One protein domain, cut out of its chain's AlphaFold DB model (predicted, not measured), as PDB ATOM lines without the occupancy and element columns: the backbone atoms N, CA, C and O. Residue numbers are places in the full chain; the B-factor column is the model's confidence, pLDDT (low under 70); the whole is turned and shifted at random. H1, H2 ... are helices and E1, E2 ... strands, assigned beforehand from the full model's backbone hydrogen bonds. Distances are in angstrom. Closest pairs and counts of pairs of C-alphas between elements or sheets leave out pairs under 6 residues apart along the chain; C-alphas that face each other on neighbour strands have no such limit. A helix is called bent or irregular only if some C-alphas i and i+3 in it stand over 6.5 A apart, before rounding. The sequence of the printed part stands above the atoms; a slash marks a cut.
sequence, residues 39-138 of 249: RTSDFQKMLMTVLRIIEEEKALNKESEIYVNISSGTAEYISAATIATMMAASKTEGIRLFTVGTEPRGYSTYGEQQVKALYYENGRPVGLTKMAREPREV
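What this domain is: This is residues 39 to 138 of the 249 residues of an uncharacterized protein of Candidatus Methanoplasma termitum (UniProt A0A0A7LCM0). A small body of two helices, H1 and H2, side by side over a two-stranded ribbon, E1 and E2, makes one end, H2 packing on the strands; from it residues 100 to 135 run far out in a loose loop that holds the short helix H3 and folds back to E2. The 100 printed residues hold, in order, H1, E1, H2, E2 and H3, with the sheet E1, E2 parallel and the class mostly helix. The whole is loose, with a radius of gyration of the C-alphas of 16.1 A, and elongated, spanning 46 by 29 by 24 A.

Where its parts are: Find C-alpha 43 at (299.186, 181.571, 279.846); from there H1 runs 25.9 A to residue 60. Next come E1, residues 66 to 69, then H2, residues 75 to 89, 21.0 A long, and E2, residues 95 to 99, 13.9 A. H3, residues 112 to 119, ends at C-alpha 119, (318.987, 191.279, 264.429); it is irregular, with C-alphas 113 and 116 7.2 A apart.

How they stand to each other: H1 and H2 touch, closest at the C-alphas of Leu 47 and Ala 80, 4.4 A, at a steep tilt of 39 degrees, the same way. E1, H2, E2 form a strand-helix-strand unit, two parallel neighbour strands with a helix between, its crossover right-handed. Look at N 68 and O 96, 2.8 A, within hydrogen-bond range. Every O i to N i+4 pair is within range in H1 and H2, 2 of 4 in H3. H3 is apart from H1, H2 and E1.

The domain as a whole: The farthest C-alphas, Lys 91 and Gln 113, are 47.5 A apart. The printed part has no cut; the link E2 to H3 is long. Residues 102 to 133 are under 70 in pLDDT.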
ATOM      1  N   ARG A  39     307.553 181.241 283.451       79.56
ATOM      2  CA  ARG A  39     307.842 181.142 282.013       79.56
ATOM      3  C   ARG A  39     306.838 181.977 281.225       79.56
ATOM      4  O   ARG A  39     305.649 181.932 281.509       79.56
ATOM      5  N   THR A  40     307.278 182.627 280.151       78.25
ATOM      6  CA  THR A  40     306.385 183.358 279.226       78.25
ATOM      7  C   THR A  40     305.421 182.449 278.450       78.25
ATOM      8  O   THR A  40     304.554 182.937 277.731       78.25
ATOM      9  N   SER A  41     305.574 181.127 278.573       80.31
ATOM     10  CA  SER A  41     304.629 180.118 278.086       80.31
ATOM     11  C   SER A  41     303.491 179.823 279.075       80.31
ATOM     12  O   SER A  41     302.600 179.048 278.754       80.31
ATOM     13  N   ASP A  42     303.527 180.369 280.294       86.31
ATOM     14  CA  ASP A  42     302.454 180.212 281.279       86.31
ATOM     15  C   ASP A  42     301.331 181.212 280.984       86.31
ATOM     16  O   ASP A  42     301.396 182.387 281.355       86.31
ATOM     17  N   PHE A  43     300.305 180.741 280.277       87.69
ATOM     18  CA  PHE A  43     299.186 181.571 279.846       87.69
ATOM     19  C   PHE A  43     298.476 182.271 281.014       87.69
ATOM     20  O   PHE A  43     298.175 183.459 280.908       87.69
ATOM     21  N   GLN A  44     298.226 181.570 282.125       88.56
ATOM     22  CA  GLN A  44     297.467 182.114 283.257       88.56
ATOM     23  C   GLN A  44     298.238 183.247 283.931       88.56
ATOM     24  O   GLN A  44     297.700 184.339 284.143       88.56
ATOM     25  N   LYS A  45     299.535 183.028 284.189       87.06
ATOM     26  CA  LYS A  45     300.407 184.062 284.757       87.06
ATOM     27  C   LYS A  45     300.563 185.251 283.812       87.06
ATOM     28  O   LYS A  45     300.506 186.390 284.278       87.06
ATOM     29  N   MET A  46     300.709 185.026 282.501       90.12
ATOM     30  CA  MET A  46     300.769 186.120 281.520       90.12
ATOM     31  C   MET A  46     299.470 186.927 281.491       90.12
ATOM     32  O   MET A  46     299.523 188.156 281.508       90.12
ATOM     33  N   LEU A  47     298.314 186.255 281.482       91.81
ATOM     34  CA  LEU A  47     297.001 186.897 281.405       91.81
ATOM     35  C   LEU A  47     296.812 187.858 282.577       91.81
ATOM     36  O   LEU A  47     296.536 189.040 282.370       91.81
ATOM     37  N   MET A  48     297.031 187.367 283.796       89.38
ATOM     38  CA  MET A  48     296.891 188.173 285.006       89.38
ATOM     39  C   MET A  48     297.936 189.280 285.093       89.38
ATOM     40  O   MET A  48     297.625 190.383 285.535       89.38
ATOM     41  N   THR A  49     299.159 189.025 284.626       89.50
ATOM     42  CA  THR A  49     300.207 190.048 284.606       89.50
ATOM     43  C   THR A  49     299.839 191.205 283.684       89.50
ATOM     44  O   THR A  49     299.907 192.359 284.101       89.50
ATOM     45  N   VAL A  50     299.417 190.915 282.450       92.06
ATOM     46  CA  VAL A  50     299.028 191.957 281.492       92.06
ATOM     47  C   VAL A  50     297.778 192.693 281.972       92.06
ATOM     48  O   VAL A  50     297.745 193.919 281.906       92.06
ATOM     49  N   LEU A  51     296.783 191.974 282.502       92.19
ATOM     50  CA  LEU A  51     295.577 192.591 283.052       92.19
ATOM     51  C   LEU A  51     295.920 193.567 284.187       92.19
ATOM     52  O   LEU A  51     295.482 194.714 284.149       92.19
ATOM     53  N   ARG A  52     296.772 193.150 285.134       90.44
ATOM     54  CA  ARG A  52     297.247 193.998 286.236       90.44
ATOM     55  C   ARG A  52     297.969 195.244 285.732       90.44
ATOM     56  O   ARG A  52     297.687 196.329 286.222       90.44
ATOM     57  N   ILE A  53     298.867 195.106 284.753       91.44
ATOM     58  CA  ILE A  53     299.587 196.251 284.170       91.44
ATOM     59  C   ILE A  53     298.591 197.256 283.577       91.44
ATOM     60  O   ILE A  53     298.680 198.445 283.862       91.44
ATOM     61  N   ILE A  54     297.605 196.792 282.801       92.62
ATOM     62  CA  ILE A  54     296.588 197.674 282.209       92.62
ATOM     63  C   ILE A  54     295.771 198.386 283.300       92.62
ATOM     64  O   ILE A  54     295.511 199.585 283.192       92.62
ATOM     65  N   GLU A  55     295.366 197.663 284.347       90.81
ATOM     66  CA  GLU A  55     294.610 198.226 285.471       90.81
ATOM     67  C   GLU A  55     295.428 199.260 286.262       90.81
ATOM     68  O   GLU A  55     294.898 200.316 286.607       90.81
ATOM     69  N   GLU A  56     296.715 199.002 286.507       90.25
ATOM     70  CA  GLU A  56     297.627 199.935 287.180       90.25
ATOM     71  C   GLU A  56     297.843 201.212 286.353       90.25
ATOM     72  O   GLU A  56     297.702 202.313 286.885       90.25
ATOM     73  N   GLU A  57     298.081 201.092 285.045       90.19
ATOM     74  CA  GLU A  57     298.237 202.244 284.144       90.19
ATOM     75  C   GLU A  57     296.958 203.098 284.077       90.19
ATOM     76  O   GLU A  57     297.006 204.330 284.167       90.19
ATOM     77  N   LYS A  58     295.779 202.464 284.009       90.19
ATOM     78  CA  LYS A  58     294.496 203.184 284.084       90.19
ATOM     79  C   LYS A  58     294.242 203.815 285.449       90.19
ATOM     80  O   LYS A  58     293.604 204.865 285.515       90.19
ATOM     81  N   ALA A  59     294.710 203.204 286.536       89.62
ATOM     82  CA  ALA A  59     294.578 203.776 287.871       89.62
ATOM     83  C   ALA A  59     295.432 205.043 288.043       89.62
ATOM     84  O   ALA A  59     295.001 205.967 288.733       89.62
ATOM     85  N   LEU A  60     296.599 205.111 287.389       88.44
ATOM     86  CA  LEU A  60     297.442 206.311 287.369       88.44
ATOM     87  C   LEU A  60     296.762 207.471 286.635       88.44
ATOM     88  O   LEU A  60     296.801 208.608 287.108       88.44
ATOM     89  N   ASN A  61     296.116 207.195 285.499       86.94
ATOM     90  CA  ASN A  61     295.295 208.175 284.797       86.94
ATOM     91  C   ASN A  61     294.202 207.486 283.964       86.94
ATOM     92  O   ASN A  61     294.485 206.842 282.949       86.94
ATOM     93  N   LYS A  62     292.942 207.693 284.367       88.44
ATOM     94  CA  LYS A  62     291.756 207.060 283.766       88.44
ATOM     95  C   LYS A  62     291.559 207.420 282.291       88.44
ATOM     96  O   LYS A  62     291.107 206.573 281.519       88.44
ATOM     97  N   GLU A  63     291.972 208.625 281.902       89.50
ATOM     98  CA  GLU A  63     291.842 209.163 280.542       89.50
ATOM     99  C   GLU A  63     292.972 208.704 279.604       89.50
ATOM    100  O   GLU A  63     293.000 209.078 278.435       89.50
ATOM    101  N   SER A  64     293.940 207.916 280.090       88.75
ATOM    102  CA  SER A  64     295.057 207.453 279.257       88.75
ATOM    103  C   SER A  64     294.578 206.506 278.165       88.75
ATOM    104  O   SER A  64     293.941 205.499 278.465       88.75
ATOM    105  N   GLU A  65     294.952 206.757 276.915       93.62
ATOM    106  CA  GLU A  65     294.782 205.777 275.842       93.62
ATOM    107  C   GLU A  65     295.895 204.721 275.928       93.62
ATOM    108  O   GLU A  65     297.083 205.039 275.827       93.62
ATOM    109  N   ILE A  66     295.515 203.457 276.116       94.06
ATOM    110  CA  ILE A  66     296.434 202.322 276.217       94.06
ATOM    111  C   ILE A  66     296.387 201.528 274.918       94.06
ATOM    112  O   ILE A  66     295.350 200.987 274.534       94.06
ATOM    113  N   TYR A  67     297.543 201.404 274.272       93.12
ATOM    114  CA  TYR A  67     297.718 200.617 273.057       93.12
ATOM    115  C   TYR A  67     298.584 199.395 273.350       93.12
ATOM    116  O   TYR A  67     299.760 199.523 273.690       93.12
ATOM    117  N   VAL A  68     298.016 198.205 273.180       94.00
ATOM    118  CA  VAL A  68     298.705 196.937 273.427       94.00
ATOM    119  C   VAL A  68     299.145 196.326 272.098       94.00
ATOM    120  O   VAL A  68     298.325 195.993 271.240       94.00
ATOM    121  N   ASN A  69     300.462 196.186 271.934       91.81
ATOM    122  CA  ASN A  69     301.077 195.581 270.758       91.81
ATOM    123  C   ASN A  69     301.122 194.055 270.893       91.81
ATOM    124  O   ASN A  69     301.774 193.541 271.798       91.81
ATOM    125  N   ILE A  70     300.522 193.336 269.945       91.50
ATOM    126  CA  ILE A  70     300.539 191.864 269.908       91.50
ATOM    127  C   ILE A  70     301.348 191.282 268.736       91.50
ATOM    128  O   ILE A  70     301.157 190.135 268.342       91.50
ATOM    129  N   SER A  71     302.235 192.075 268.127       84.69
ATOM    130  CA  SER A  71     303.092 191.633 267.010       84.69
ATOM    131  C   SER A  71     304.303 190.797 267.427       84.69
ATOM    132  O   SER A  71     304.917 190.150 266.582       84.69
ATOM    133  N   SER A  72     304.662 190.809 268.710       79.62
ATOM    134  CA  SER A  72     305.875 190.174 269.223       79.62
ATOM    135  C   SER A  72     305.621 189.490 270.559       79.62
ATOM    136  O   SER A  72     304.885 190.015 271.390       79.62
ATOM    137  N   GLY A  73     306.282 188.356 270.778       82.44
ATOM    138  CA  GLY A  73     306.141 187.540 271.981       82.44
ATOM    139  C   GLY A  73     305.956 186.065 271.633       82.44
ATOM    140  O   GLY A  73     305.882 185.694 270.461       82.44
ATOM    141  N   THR A  74     305.896 185.214 272.655       83.62
ATOM    142  CA  THR A  74     305.450 183.825 272.490       83.62
ATOM    143  C   THR A  74     303.954 183.793 272.173       83.62
ATOM    144  O   THR A  74     303.223 184.729 272.503       83.62
ATOM    145  N   ALA A  75     303.480 182.717 271.540       86.19
ATOM    146  CA  ALA A  75     302.067 182.576 271.189       86.19
ATOM    147  C   ALA A  75     301.154 182.651 272.426       86.19
ATOM    148  O   ALA A  75     300.090 183.271 272.374       86.19
ATOM    149  N   GLU A  76     301.594 182.089 273.553       87.38
ATOM    150  CA  GLU A  76     300.882 182.123 274.830       87.38
ATOM    151  C   GLU A  76     300.806 183.546 275.390       87.38
ATOM    152  O   GLU A  76     299.727 183.979 275.787       87.38
ATOM    153  N   TYR A  77     301.907 184.307 275.347       89.31
ATOM    154  CA  TYR A  77     301.926 185.704 275.792       89.31
ATOM    155  C   TYR A  77     301.015 186.571 274.924       89.31
ATOM    156  O   TYR A  77     300.223 187.354 275.438       89.31
ATOM    157  N   ILE A  78     301.095 186.417 273.602       91.69
ATOM    158  CA  ILE A  78     300.265 187.150 272.637       91.69
ATOM    159  C   ILE A  78     298.779 186.864 272.886       91.69
ATOM    160  O   ILE A  78     297.965 187.790 272.932       91.69
ATOM    161  N   SER A  79     298.424 185.593 273.088       92.44
ATOM    162  CA  SER A  79     297.050 185.171 273.387       92.44
ATOM    163  C   SER A  79     296.563 185.757 274.714       92.44
ATOM    164  O   SER A  79     295.477 186.331 274.780       92.44
ATOM    165  N   ALA A  80     297.393 185.674 275.755       92.94
ATOM    166  CA  ALA A  80     297.102 186.229 277.069       92.94
ATOM    167  C   ALA A  80     296.913 187.752 277.019       92.94
ATOM    168  O   ALA A  80     295.912 188.264 277.512       92.94
ATOM    169  N   ALA A  81     297.817 188.475 276.356       94.50
ATOM    170  CA  ALA A  81     297.720 189.920 276.193       94.50
ATOM    171  C   ALA A  81     296.457 190.325 275.424       94.50
ATOM    172  O   ALA A  81     295.778 191.277 275.807       94.50
ATOM    173  N   THR A  82     296.100 189.571 274.382       94.88
ATOM    174  CA  THR A  82     294.866 189.779 273.611       94.88
ATOM    175  C   THR A  82     293.633 189.688 274.515       94.88
ATOM    176  O   THR A  82     292.833 190.623 274.564       94.88
ATOM    177  N   ILE A  83     293.505 188.597 275.274       94.00
ATOM    178  CA  ILE A  83     292.345 188.354 276.144       94.00
ATOM    179  C   ILE A  83     292.305 189.357 277.304       94.00
ATOM    180  O   ILE A  83     291.252 189.941 277.551       94.00
ATOM    181  N   ALA A  84     293.437 189.630 277.964       94.06
ATOM    182  CA  ALA A  84     293.531 190.632 279.030       94.06
ATOM    183  C   ALA A  84     293.087 192.020 278.548       94.06
ATOM    184  O   ALA A  84     292.347 192.721 279.236       94.06
ATOM    185  N   THR A  85     293.493 192.402 277.336       94.62
ATOM    186  CA  THR A  85     293.122 193.697 276.755       94.62
ATOM    187  C   THR A  85     291.624 193.766 276.472       94.62
ATOM    188  O   THR A  85     290.988 194.764 276.800       94.62
ATOM    189  N   MET A  86     291.029 192.700 275.924       93.88
ATOM    190  CA  MET A  86     289.575 192.615 275.723       93.88
ATOM    191  C   MET A  86     288.802 192.654 277.047       93.88
ATOM    192  O   MET A  86     287.776 193.328 277.148       93.88
ATOM    193  N   MET A  87     289.325 191.984 278.075       93.25
ATOM    194  CA  MET A  87     288.782 192.008 279.431       93.25
ATOM    195  C   MET A  87     288.774 193.412 280.028       93.25
ATOM    196  O   MET A  87     287.734 193.872 280.504       93.25
ATOM    197  N   ALA A  88     289.902 194.116 279.968       91.62
ATOM    198  CA  ALA A  88     290.012 195.475 280.482       91.62
ATOM    199  C   ALA A  88     289.136 196.460 279.689       91.62
ATOM    200  O   ALA A  88     288.407 197.258 280.284       91.62
ATOM    201  N   ALA A  89     289.125 196.339 278.356       91.62
ATOM    202  CA  ALA A  89     288.306 197.160 277.464       91.62
ATOM    203  C   ALA A  89     286.795 196.975 277.688       91.62
ATOM    204  O   ALA A  89     286.009 197.873 277.401       91.62
ATOM    205  N   SER A  90     286.362 195.832 278.238       88.62
ATOM    206  CA  SER A  90     284.953 195.617 278.599       88.62
ATOM    207  C   SER A  90     284.481 196.475 279.782       88.62
ATOM    208  O   SER A  90     283.274 196.658 279.953       88.62
ATOM    209  N   LYS A  91     285.420 196.973 280.601       85.38
ATOM    210  CA  LYS A  91     285.159 197.766 281.811       85.38
ATOM    211  C   LYS A  91     285.524 199.240 281.648       85.38
ATOM    212  O   LYS A  91     284.902 200.081 282.288       85.38
ATOM    213  N   THR A  92     286.550 199.536 280.849       86.56
ATOM    214  CA  THR A  92     287.141 200.875 280.732       86.56
ATOM    215  C   THR A  92     287.417 201.209 279.271       86.56
ATOM    216  O   THR A  92     287.983 200.399 278.542       86.56
ATOM    217  N   GLU A  93     287.051 202.419 278.853       89.19
ATOM    218  CA  GLU A  93     287.312 202.919 277.501       89.19
ATOM    219  C   GLU A  93     288.793 203.278 277.284       89.19
ATOM    220  O   GLU A  93     289.589 203.335 278.225       89.19
ATOM    221  N   GLY A  94     289.180 203.522 276.030       91.75
ATOM    222  CA  GLY A  94     290.536 203.950 275.672       91.75
ATOM    223  C   GLY A  94     291.593 202.848 275.781       91.75
ATOM    224  O   GLY A  94     292.733 203.112 276.148       91.75
ATOM    225  N   ILE A  95     291.215 201.591 275.536       95.00
ATOM    226  CA  ILE A  95     292.121 200.435 275.536       95.00
ATOM    227  C   ILE A  95     291.997 199.733 274.181       95.00
ATOM    228  O   ILE A  95     290.907 199.303 273.799       95.00
ATOM    229  N   ARG A  96     293.105 199.630 273.439       93.19
ATOM    230  CA  ARG A  96     293.117 199.170 272.042       93.19
ATOM    231  C   ARG A  96     294.206 198.138 271.784       93.19
ATOM    232  O   ARG A  96     295.348 198.302 272.208       93.19
ATOM    233  N   LEU A  97     293.859 197.102 271.022       93.25
ATOM    234  CA  LEU A  97     294.815 196.138 270.479       93.25
ATOM    235  C   LEU A  97     295.292 196.574 269.098       93.25
ATOM    236  O   LEU A  97     294.487 196.933 268.235       93.25
ATOM    237  N   PHE A  98     296.591 196.438 268.850       91.81
ATOM    238  CA  PHE A  98     297.137 196.583 267.510       91.81
ATOM    239  C   PHE A  98     298.195 195.528 267.208       91.81
ATOM    240  O   PHE A  98     298.860 194.978 268.088       91.81
ATOM    241  N   THR A  99     298.366 195.254 265.922       89.56
ATOM    242  CA  THR A  99     299.425 194.385 265.419       89.56
ATOM    243  C   THR A  99     300.143 195.056 264.260       89.56
ATOM    244  O   THR A  99     299.573 195.860 263.521       89.56
ATOM    245  N   VAL A 100     301.408 194.698 264.097       83.69
ATOM    246  CA  VAL A 100     302.311 195.208 263.073       83.69
ATOM    247  C   VAL A 100     302.750 194.012 262.244       83.69
ATOM    248  O   VAL A 100     303.367 193.082 262.759       83.69
ATOM    249  N   GLY A 101     302.373 193.996 260.967       70.44
ATOM    250  CA  GLY A 101     302.736 192.911 260.060       70.44
ATOM    251  C   GLY A 101     304.131 193.111 259.475       70.44
ATOM    252  O   GLY A 101     304.476 194.221 259.069       70.44
ATOM    253  N   THR A 102     304.904 192.033 259.367       65.81
ATOM    254  CA  THR A 102     306.179 192.032 258.638       65.81
ATOM    255  C   THR A 102     305.926 192.115 257.132       65.81
ATOM    256  O   THR A 102     305.017 191.468 256.604       65.81
ATOM    257  N   GLU A 103     306.709 192.924 256.416       60.91
ATOM    258  CA  GLU A 103     306.612 192.967 254.957       60.91
ATOM    259  C   GLU A 103     307.059 191.641 254.310       60.91
ATOM    260  O   GLU A 103     307.975 191.002 254.818       60.91
ATOM    261  N   PRO A 104     306.507 191.239 253.146       51.38
ATOM    262  CA  PRO A 104     306.841 189.967 252.483       51.38
ATOM    263  C   PRO A 104     308.328 189.760 252.137       51.38
ATOM    264  O   PRO A 104     308.734 188.646 251.823       51.38
ATOM    265  N   ARG A 105     309.136 190.831 252.146       51.34
ATOM    266  CA  ARG A 105     310.595 190.806 251.926       51.34
ATOM    267  C   ARG A 105     311.408 191.034 253.213       51.34
ATOM    268  O   ARG A 105     312.632 191.039 253.158       51.34
ATOM    269  N   GLY A 106     310.739 191.216 254.353       51.75
ATOM    270  CA  GLY A 106     311.317 191.186 255.694       51.75
ATOM    271  C   GLY A 106     311.268 189.749 256.209       51.75
ATOM    272  O   GLY A 106     310.205 189.214 256.487       51.75
ATOM    273  N   TYR A 107     312.413 189.085 256.218       53.31
ATOM    274  CA  TYR A 107     312.552 187.627 256.282       53.31
ATOM    275  C   TYR A 107     311.898 186.917 257.489       53.31
ATOM    276  O   TYR A 107     311.976 187.391 258.617       53.31
ATOM    277  N   SER A 108     311.410 185.688 257.266       47.84
ATOM    278  CA  SER A 108     311.239 184.624 258.270       47.84
ATOM    279  C   SER A 108     312.307 183.528 258.043       47.84
ATOM    280  O   SER A 108     312.221 182.728 257.119       47.84
ATOM    281  N   THR A 109     313.378 183.601 258.844       50.25
ATOM    282  CA  THR A 109     314.555 182.711 259.050       50.25
ATOM    283  C   THR A 109     314.799 181.460 258.174       50.25
ATOM    284  O   THR A 109     314.003 180.527 258.205       50.25
ATOM    285  N   TYR A 110     316.031 181.339 257.637       43.84
ATOM    286  CA  TYR A 110     316.771 180.065 257.473       43.84
ATOM    287  C   TYR A 110     318.293 180.258 257.761       43.84
ATOM    288  O   TYR A 110     319.018 180.758 256.907       43.84
ATOM    289  N   GLY A 111     318.796 179.830 258.941       46.72
ATOM    290  CA  GLY A 111     320.237 179.594 259.230       46.72
ATOM    291  C   GLY A 111     320.899 180.389 260.387       46.72
ATOM    292  O   GLY A 111     320.787 181.609 260.466       46.72
ATOM    293  N   GLU A 112     321.668 179.709 261.260       49.34
ATOM    294  CA  GLU A 112     322.305 180.256 262.490       49.34
ATOM    295  C   GLU A 112     323.334 181.387 262.268       49.34
ATOM    296  O   GLU A 112     323.492 182.250 263.132       49.34
ATOM    297  N   GLN A 113     324.021 181.443 261.121       52.97
ATOM    298  CA  GLN A 113     325.009 182.503 260.849       52.97
ATOM    299  C   GLN A 113     324.372 183.872 260.546       52.97
ATOM    300  O   GLN A 113     325.050 184.896 260.615       52.97
ATOM    301  N   GLN A 114     323.067 183.918 260.256       55.06
ATOM    302  CA  GLN A 114     322.370 185.148 259.874       55.06
ATOM    303  C   GLN A 114     321.779 185.910 261.065       55.06
ATOM    304  O   GLN A 114     321.373 187.052 260.899       55.06
ATOM    305  N   VAL A 115     321.777 185.344 262.278       55.09
ATOM    306  CA  VAL A 115     321.145 185.968 263.456       55.09
ATOM    307  C   VAL A 115     321.753 187.339 263.769       55.09
ATOM    308  O   VAL A 115     321.018 188.305 263.921       55.09
ATOM    309  N   LYS A 116     323.084 187.493 263.776       56.44
ATOM    310  CA  LYS A 116     323.697 188.817 264.008       56.44
ATOM    311  C   LYS A 116     323.426 189.814 262.876       56.44
ATOM    312  O   LYS A 116     323.218 190.982 263.162       56.44
ATOM    313  N   ALA A 117     323.406 189.368 261.621       58.16
ATOM    314  CA  ALA A 117     323.131 190.234 260.469       58.16
ATOM    315  C   ALA A 117     321.644 190.617 260.336       58.16
ATOM    316  O   ALA A 117     321.324 191.644 259.747       58.16
ATOM    317  N   LEU A 118     320.740 189.786 260.861       55.97
ATOM    318  CA  LEU A 118     319.292 190.002 260.842       55.97
ATOM    319  C   LEU A 118     318.832 190.845 262.027       55.97
ATOM    320  O   LEU A 118     318.002 191.730 261.855       55.97
ATOM    321  N   TYR A 119     319.381 190.581 263.214       56.41
ATOM    322  CA  TYR A 119     318.987 191.279 264.429       56.41
ATOM    323  C   TYR A 119     319.729 192.587 264.635       56.41
ATOM    324  O   TYR A 119     319.282 193.313 265.505       56.41
ATOM    325  N   TYR A 120     320.806 192.896 263.898       63.66
ATOM    326  CA  TYR A 120     321.587 194.123 264.075       63.66
ATOM    327  C   TYR A 120     321.896 194.845 262.760       63.66
ATOM    328  O   TYR A 120     322.341 194.235 261.792       63.66
ATOM    329  N   GLU A 121     321.771 196.171 262.769       61.09
ATOM    330  CA  GLU A 121     322.202 197.070 261.695       61.09
ATOM    331  C   GLU A 121     323.087 198.176 262.291       61.09
ATOM    332  O   GLU A 121     322.710 198.837 263.257       61.09
ATOM    333  N   ASN A 122     324.306 198.358 261.766       63.19
ATOM    334  CA  ASN A 122     325.298 199.318 262.287       63.19
ATOM    335  C   ASN A 122     325.575 199.187 263.803       63.19
ATOM    336  O   ASN A 122     325.762 200.182 264.500       63.19
ATOM    337  N   GLY A 123     325.568 197.955 264.323       63.44
ATOM    338  CA  GLY A 123     325.773 197.673 265.749       63.44
ATOM    339  C   GLY A 123     324.552 197.928 266.640       63.44
ATOM    340  O   GLY A 123     324.655 197.750 267.848       63.44
ATOM    341  N   ARG A 124     323.397 198.305 266.071       51.69
ATOM    342  CA  ARG A 124     322.134 198.488 266.799       51.69
ATOM    343  C   ARG A 124     321.187 197.319 266.536       51.69
ATOM    344  O   ARG A 124     320.989 196.989 265.369       51.69
ATOM    345  N   PRO A 125     320.580 196.708 267.558       55.75
ATOM    346  CA  PRO A 125     319.613 195.655 267.382       55.75
ATOM    347  C   PRO A 125     318.282 196.206 266.869       55.75
ATOM    348  O   PRO A 125     317.750 197.187 267.386       55.75
ATOM    349  N   VAL A 126     317.741 195.549 265.850       58.59
ATOM    350  CA  VAL A 126     316.489 195.888 265.162       58.59
ATOM    351  C   VAL A 126     315.426 194.784 265.288       58.59
ATOM    352  O   VAL A 126     314.277 194.992 264.912       58.59
ATOM    353  N   GLY A 127     315.763 193.627 265.875       56.75
ATOM    354  CA  GLY A 127     314.824 192.511 266.060       56.75
ATOM    355  C   GLY A 127     314.576 191.698 264.782       56.75
ATOM    356  O   GLY A 127     315.355 191.752 263.839       56.75
ATOM    357  N   LEU A 128     313.492 190.911 264.754       57.59
ATOM    358  CA  LEU A 128     313.138 190.036 263.619       57.59
ATOM    359  C   LEU A 128     312.528 190.772 262.414       57.59
ATOM    360  O   LEU A 128     312.382 190.183 261.346       57.59
ATOM    361  N   THR A 129     312.166 192.045 262.567       53.09
ATOM    362  CA  THR A 129     311.391 192.790 261.570       53.09
ATOM    363  C   THR A 129     312.171 194.016 261.117       53.09
ATOM    364  O   THR A 129     312.224 195.020 261.818       53.09
ATOM    365  N   LYS A 130     312.763 193.943 259.917       57.69
ATOM    366  CA  LYS A 130     313.515 195.055 259.300       57.69
ATOM    367  C   LYS A 130     312.610 196.131 258.686       57.69
ATOM    368  O   LYS A 130     312.965 197.303 258.662       57.69
ATOM    369  N   MET A 131     311.452 195.723 258.172       57.06
ATOM    370  CA  MET A 131     310.434 196.604 257.602       57.06
ATOM    371  C   MET A 131     309.063 196.114 258.050       57.06
ATOM    372  O   MET A 131     308.756 194.920 257.960       57.06
ATOM    373  N   ALA A 132     308.262 197.042 258.556       58.97
ATOM    374  CA  ALA A 132     306.958 196.785 259.136       58.97
ATOM    375  C   ALA A 132     305.897 197.574 258.366       58.97
ATOM    376  O   ALA A 132     306.152 198.686 257.907       58.97
ATOM    377  N   ARG A 133     304.704 196.994 258.236       68.00
ATOM    378  CA  ARG A 133     303.524 197.722 257.758       68.00
ATOM    379  C   ARG A 133     303.022 198.687 258.828       68.00
ATOM    380  O   ARG A 133     303.332 198.520 260.006       68.00
ATOM    381  N   GLU A 134     302.173 199.624 258.416       74.25
ATOM    382  CA  GLU A 134     301.405 200.437 259.359       74.25
ATOM    383  C   GLU A 134     300.651 199.542 260.361       74.25
ATOM    384  O   GLU A 134     300.103 198.500 259.961       74.25
ATOM    385  N   PRO A 135     300.629 199.915 261.654       80.19
ATOM    386  CA  PRO A 135     299.825 199.237 262.653       80.19
ATOM    387  C   PRO A 135     298.374 199.113 262.197       80.19
ATOM    388  O   PRO A 135     297.768 200.072 261.721       80.19
ATOM    389  N   ARG A 136     297.800 197.927 262.376       81.75
ATOM    390  CA  ARG A 136     296.369 197.699 262.168       81.75
ATOM    391  C   ARG A 136     295.711 197.368 263.496       81.75
ATOM    392  O   ARG A 136     296.240 196.553 264.259       81.75
ATOM    393  N   GLU A 137     294.564 197.986 263.757       84.31
ATOM    394  CA  GLU A 137     293.732 197.620 264.901       84.31
ATOM    395  C   GLU A 137     293.229 196.183 264.742       84.31
ATOM    396  O   GLU A 137     292.933 195.709 263.639       84.31
ATOM    397  N   VAL A 138     293.164 195.476 265.864       85.31
ATOM    398  CA  VAL A 138     292.602 194.128 265.932       85.31
ATOM    399  C   VAL A 138     291.147 194.249 266.389       85.31
ATOM    400  O   VAL A 138     290.887 195.000 267.330       85.31
TER     401      VAL A 138